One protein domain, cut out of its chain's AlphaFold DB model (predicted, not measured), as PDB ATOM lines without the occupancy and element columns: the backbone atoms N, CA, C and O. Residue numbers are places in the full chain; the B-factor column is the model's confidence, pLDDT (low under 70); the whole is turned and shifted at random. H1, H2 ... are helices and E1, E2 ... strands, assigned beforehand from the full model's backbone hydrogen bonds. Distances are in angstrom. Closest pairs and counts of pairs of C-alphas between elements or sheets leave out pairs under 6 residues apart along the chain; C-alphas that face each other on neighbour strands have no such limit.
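This is residues 172 to 216 of the 324 residues of an uncharacterized protein of bacterium ADurb.Bin425 (UniProt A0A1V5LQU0). The chain makes one rounded ring, closed by a small sheet of two strands, E1 and E2, with three short helices round the rest of it and H3 packed on E2. The printed part has 45 residues, with three named helices and two named strands that follow along the chain as E1, H1, H2, H3, E2; the sheet, E1 - E2, is antiparallel and the class mixed, helices and strands. It is compact, radius of gyration of the C-alphas 9.3 A, spanning 21 by 20 by 20 A.

E1, residues 172 to 175, begins at C-alpha 172 (50.179, -15.381, -25.124) and measures 10.3 A. H1, residues 184 to 191, measures 10.3 A; H2, residues 195 to 198, 5.1 A; H3, residues 203 to 208, 8.8 A. E2, residues 211 to 214, measures 10.1 A and ends at C-alpha 214 (52.062, -13.662, -29.515).

E1 and E2 are antiparallel at 156 degrees, with N 172 and O 214 2.8 A apart, within hydrogen-bond range. The closest C-alphas of H3 and E2, Leu 206 and Glu 212, are 6.4 A apart. H1 and H2 are close but not clearly touching, closest C-alphas Asp 184 and Lys 195, 6.0 A. H1 and H3 are apart. In H1 and H3 every O i to N i+4 pair is within hydrogen-bond range; H2 is too short for one.

The printed part has no cut and no long link. Residues 215 to 216 are under pLDDT 70.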
ATOM      1  N   GLN A 172      49.777 -16.218 -26.245       81.69
ATOM      2  CA  GLN A 172      50.179 -15.381 -25.124       81.69
ATOM      3  C   GLN A 172      49.759 -13.939 -25.389       81.69
ATOM      4  O   GLN A 172      49.928 -13.429 -26.496       81.69
ATOM      5  N   VAL A 173      49.221 -13.279 -24.369       85.88
ATOM      6  CA  VAL A 173      48.824 -11.870 -24.437       85.88
ATOM      7  C   VAL A 173      49.702 -11.083 -23.485       85.88
ATOM      8  O   VAL A 173      49.835 -11.464 -22.329       85.88
ATOM      9  N   PHE A 174      50.291  -9.992 -23.946       90.44
ATOM     10  CA  PHE A 174      51.124  -9.102 -23.146       90.44
ATOM     11  C   PHE A 174      50.477  -7.725 -23.104       90.44
ATOM     12  O   PHE A 174      50.000  -7.239 -24.122       90.44
ATOM     13  N   GLY A 175      50.465  -7.094 -21.933       90.06
ATOM     14  CA  GLY A 175      50.160  -5.665 -21.836       90.06
ATOM     15  C   GLY A 175      51.436  -4.837 -21.879       90.06
ATOM     16  O   GLY A 175      52.491  -5.316 -21.457       90.06
ATOM     17  N   LEU A 176      51.337  -3.588 -22.328       88.44
ATOM     18  CA  LEU A 176      52.431  -2.625 -22.220       88.44
ATOM     19  C   LEU A 176      52.956  -2.569 -20.775       88.44
ATOM     20  O   LEU A 176      52.175  -2.447 -19.834       88.44
ATOM     21  N   GLY A 177      54.276  -2.661 -20.600       87.12
ATOM     22  CA  GLY A 177      54.891  -2.671 -19.270       87.12
ATOM     23  C   GLY A 177      54.971  -4.048 -18.605       87.12
ATOM     24  O   GLY A 177      55.498  -4.151 -17.502       87.12
ATOM     25  N   ASN A 178      54.465  -5.114 -19.233       89.12
ATOM     26  CA  ASN A 178      54.483  -6.454 -18.649       89.12
ATOM     27  C   ASN A 178      55.509  -7.351 -19.340       89.12
ATOM     28  O   ASN A 178      55.407  -7.637 -20.532       89.12
ATOM     29  N   LYS A 179      56.457  -7.884 -18.563       87.62
ATOM     30  CA  LYS A 179      57.393  -8.915 -19.042       87.62
ATOM     31  C   LYS A 179      56.794 -10.323 -19.112       87.62
ATOM     32  O   LYS A 179      57.391 -11.220 -19.700       87.62
ATOM     33  N   HIS A 180      55.643 -10.539 -18.480       87.94
ATOM     34  CA  HIS A 180      54.947 -11.821 -18.453       87.94
ATOM     35  C   HIS A 180      53.607 -11.706 -19.167       87.94
ATOM     36  O   HIS A 180      52.976 -10.649 -19.152       87.94
ATOM     37  N   SER A 181      53.169 -12.810 -19.768       86.69
ATOM     38  CA  SER A 181      51.852 -12.869 -20.383       86.69
ATOM     39  C   SER A 181      50.760 -12.707 -19.324       86.69
ATOM     40  O   SER A 181      50.815 -13.364 -18.281       86.69
ATOM     41  N   LEU A 182      49.756 -11.893 -19.628       86.62
ATOM     42  CA  LEU A 182      48.562 -11.705 -18.821       86.62
ATOM     43  C   LEU A 182      47.776 -13.014 -18.730       86.62
ATOM     44  O   LEU A 182      47.529 -13.687 -19.734       86.62
ATOM     45  N   LYS A 183      47.368 -13.365 -17.512       85.31
ATOM     46  CA  LYS A 183      46.433 -14.463 -17.257       85.31
ATOM     47  C   LYS A 183      45.006 -13.994 -17.546       85.31
ATOM     48  O   LYS A 183      44.702 -12.815 -17.383       85.31
ATOM     49  N   ASP A 184      44.097 -14.916 -17.852       79.62
ATOM     50  CA  ASP A 184      42.686 -14.595 -18.137       79.62
ATOM     51  C   ASP A 184      42.032 -13.732 -17.050       79.62
ATOM     52  O   ASP A 184      41.372 -12.743 -17.352       79.62
ATOM     53  N   ARG A 185      42.298 -14.029 -15.771       83.50
ATOM     54  CA  ARG A 185      41.804 -13.220 -14.645       83.50
ATOM     55  C   ARG A 185      42.260 -11.753 -14.704       83.50
ATOM     56  O   ARG A 185      41.541 -10.867 -14.262       83.50
ATOM     57  N   GLU A 186      43.470 -11.498 -15.202       87.12
ATOM     58  CA  GLU A 186      44.062 -10.158 -15.297       87.12
ATOM     59  C   GLU A 186      43.497  -9.409 -16.502       87.12
ATOM     60  O   GLU A 186      43.243  -8.211 -16.396       87.12
ATOM     61  N   LEU A 187      43.236 -10.123 -17.604       86.75
ATOM     62  CA  LEU A 187      42.548  -9.587 -18.779       86.75
ATOM     63  C   LEU A 187      41.129  -9.133 -18.433       86.75
ATOM     64  O   LEU A 187      40.786  -7.979 -18.679       86.75
ATOM     65  N   VAL A 188      40.354  -9.992 -17.766       88.56
ATOM     66  CA  VAL A 188      38.985  -9.661 -17.344       88.56
ATOM     67  C   VAL A 188      38.996  -8.490 -16.365       88.56
ATOM     68  O   VAL A 188      38.247  -7.535 -16.537       88.56
ATOM     69  N   LYS A 189      39.884  -8.514 -15.364       92.00
ATOM     70  CA  LYS A 189      39.953  -7.455 -14.347       92.00
ATOM     71  C   LYS A 189      40.375  -6.095 -14.916       92.00
ATOM     72  O   LYS A 189      39.874  -5.075 -14.457       92.00
ATOM     73  N   THR A 190      41.334  -6.074 -15.840       89.44
ATOM     74  CA  THR A 190      41.976  -4.826 -16.296       89.44
ATOM     75  C   THR A 190      41.304  -4.253 -17.538       89.44
ATOM     76  O   THR A 190      41.205  -3.039 -17.669       89.44
ATOM     77  N   TYR A 191      40.840  -5.121 -18.438       89.12
ATOM     78  CA  TYR A 191      40.311  -4.729 -19.743       89.12
ATOM     79  C   TYR A 191      38.830  -5.077 -19.913       89.12
ATOM     80  O   TYR A 191      38.240  -4.689 -20.913       89.12
ATOM     81  N   GLY A 192      38.220  -5.811 -18.975       91.00
ATOM     82  CA  GLY A 192      36.846  -6.296 -19.129       91.00
ATOM     83  C   GLY A 192      36.694  -7.328 -20.249       91.00
ATOM     84  O   GLY A 192      35.584  -7.543 -20.719       91.00
ATOM     85  N   LEU A 193      37.797  -7.944 -20.690       86.69
ATOM     86  CA  LEU A 193      37.836  -8.849 -21.837       86.69
ATOM     87  C   LEU A 193      38.229 -10.258 -21.414       86.69
ATOM     88  O   LEU A 193      39.180 -10.464 -20.656       86.69
ATOM     89  N   THR A 194      37.549 -11.245 -21.982       83.62
ATOM     90  CA  THR A 194      38.014 -12.631 -21.975       83.62
ATOM     91  C   THR A 194      39.096 -12.833 -23.034       83.62
ATOM     92  O   THR A 194      39.156 -12.138 -24.054       83.62
ATOM     93  N   LYS A 195      39.940 -13.854 -22.850       75.00
ATOM     94  CA  LYS A 195      40.934 -14.233 -23.863       75.00
ATOM     95  C   LYS A 195      40.275 -14.569 -25.209       75.00
ATOM     96  O   LYS A 195      40.812 -14.226 -26.255       75.00
ATOM     97  N   LYS A 196      39.083 -15.177 -25.197       74.44
ATOM     98  CA  LYS A 196      38.327 -15.542 -26.408       74.44
ATOM     99  C   LYS A 196      37.865 -14.326 -27.214       74.44
ATOM    100  O   LYS A 196      37.900 -14.376 -28.441       74.44
ATOM    101  N   GLU A 197      37.437 -13.257 -26.550       79.81
ATOM    102  CA  GLU A 197      37.061 -11.999 -27.209       79.81
ATOM    103  C   GLU A 197      38.290 -11.304 -27.784       79.81
ATOM    104  O   GLU A 197      38.300 -10.958 -28.962       79.81
ATOM    105  N   LEU A 198      39.365 -11.218 -26.995       82.75
ATOM    106  CA  LEU A 198      40.628 -10.610 -27.410       82.75
ATOM    107  C   LEU A 198      41.201 -11.262 -28.672       82.75
ATOM    108  O   LEU A 198      41.680 -10.580 -29.571       82.75
ATOM    109  N   LEU A 199      41.137 -12.591 -28.777       70.38
ATOM    110  CA  LEU A 199      41.681 -13.316 -29.927       70.38
ATOM    111  C   LEU A 199      40.927 -13.060 -31.240       70.38
ATOM    112  O   LEU A 199      41.505 -13.295 -32.303       70.38
ATOM    113  N   LYS A 200      39.687 -12.561 -31.179       78.88
ATOM    114  CA  LYS A 200      38.913 -12.132 -32.355       78.88
ATOM    115  C   LYS A 200      39.245 -10.706 -32.798       78.88
ATOM    116  O   LYS A 200      38.860 -10.327 -33.898       78.88
ATOM    117  N   MET A 201      39.940  -9.940 -31.960       79.69
ATOM    118  CA  MET A 201      40.326  -8.568 -32.266       79.69
ATOM    119  C   MET A 201      41.463  -8.537 -33.289       79.69
ATOM    120  O   MET A 201      42.343  -9.408 -33.337       79.69
ATOM    121  N   THR A 202      41.442  -7.498 -34.109       83.38
ATOM    122  CA  THR A 202      42.514  -7.129 -35.024       83.38
ATOM    123  C   THR A 202      43.710  -6.572 -34.253       83.38
ATOM    124  O   THR A 202      43.581  -6.042 -33.150       83.38
ATOM    125  N   ASP A 203      44.898  -6.635 -34.855       79.19
ATOM    126  CA  ASP A 203      46.107  -6.087 -34.233       79.19
ATOM    127  C   ASP A 203      45.997  -4.568 -33.978       79.19
ATOM    128  O   ASP A 203      46.584  -4.076 -33.017       79.19
ATOM    129  N   ALA A 204      45.210  -3.836 -34.779       81.81
ATOM    130  CA  ALA A 204      44.951  -2.408 -34.577       81.81
ATOM    131  C   ALA A 204      44.100  -2.143 -33.323       81.81
ATOM    132  O   ALA A 204      44.405  -1.246 -32.541       81.81
ATOM    133  N   GLU A 205      43.063  -2.950 -33.093       87.12
ATOM    134  CA  GLU A 205      42.242  -2.850 -31.882       87.12
ATOM    135  C   GLU A 205      43.042  -3.242 -30.631       87.12
ATOM    136  O   GLU A 205      42.935  -2.588 -29.593       87.12
ATOM    137  N   LEU A 206      43.901  -4.262 -30.733       87.69
ATOM    138  CA  LEU A 206      44.824  -4.629 -29.655       87.69
ATOM    139  C   LEU A 206      45.828  -3.507 -29.358       87.69
ATOM    140  O   LEU A 206      46.101  -3.227 -28.193       87.69
ATOM    141  N   GLU A 207      46.336  -2.824 -30.385       86.50
ATOM    142  CA  GLU A 207      47.262  -1.700 -30.224       86.50
ATOM    143  C   GLU A 207      46.607  -0.505 -29.514       86.50
ATOM    144  O   GLU A 207      47.233   0.083 -28.629       86.50
ATOM    145  N   ILE A 208      45.332  -0.209 -29.800       91.19
ATOM    146  CA  ILE A 208      44.544   0.794 -29.057       91.19
ATOM    147  C   ILE A 208      44.462   0.424 -27.569       91.19
ATOM    148  O   ILE A 208      44.638   1.283 -26.703       91.19
ATOM    149  N   LEU A 209      44.268  -0.862 -27.263       92.38
ATOM    150  CA  LEU A 209      44.258  -1.383 -25.894       92.38
ATOM    151  C   LEU A 209      45.656  -1.530 -25.276       92.38
ATOM    152  O   LEU A 209      45.769  -1.924 -24.117       92.38
ATOM    153  N   ARG A 210      46.726  -1.213 -26.020       92.75
ATOM    154  CA  ARG A 210      48.125  -1.427 -25.613       92.75
ATOM    155  C   ARG A 210      48.412  -2.885 -25.238       92.75
ATOM    156  O   ARG A 210      49.197  -3.169 -24.328       92.75
ATOM    157  N   LEU A 211      47.762  -3.795 -25.954       91.56
ATOM    158  CA  LEU A 211      47.914  -5.235 -25.850       91.56
ATOM    159  C   LEU A 211      48.672  -5.768 -27.063       91.56
ATOM    160  O   LEU A 211      48.524  -5.303 -28.190       91.56
ATOM    161  N   GLU A 212      49.473  -6.796 -26.829       86.62
ATOM    162  CA  GLU A 212      50.184  -7.528 -27.863       86.62
ATOM    163  C   GLU A 212      49.849  -9.010 -27.773       86.62
ATOM    164  O   GLU A 212      49.898  -9.617 -26.702       86.62
ATOM    165  N   ARG A 213      49.558  -9.613 -28.923       82.06
ATOM    166  CA  ARG A 213      49.311 -11.045 -29.049       82.06
ATOM    167  C   ARG A 213      50.522 -11.735 -29.665       82.06
ATOM    168  O   ARG A 213      50.982 -11.353 -30.739       82.06
ATOM    169  N   ILE A 214      50.988 -12.801 -29.022       74.94
ATOM    170  CA  ILE A 214      52.062 -13.662 -29.515       74.94
ATOM    171  C   ILE A 214      51.510 -15.077 -29.680       74.94
ATOM    172  O   ILE A 214      51.092 -15.714 -28.719       74.94
ATOM    173  N   GLN A 215      51.511 -15.568 -30.920       59.78
ATOM    174  CA  GLN A 215      50.894 -16.850 -31.290       59.78
ATOM    175  C   GLN A 215      51.609 -18.069 -30.688       59.78
ATOM    176  O   GLN A 215      51.009 -19.125 -30.524       59.78
ATOM    177  N   ALA A 216      52.897 -17.935 -30.376       63.66
ATOM    178  CA  ALA A 216      53.706 -19.007 -29.821       63.66
ATOM    179  C   ALA A 216      54.791 -18.441 -28.902       63.66
ATOM    180  O   ALA A 216      55.415 -17.428 -29.219       63.66
TER     181      ALA A 216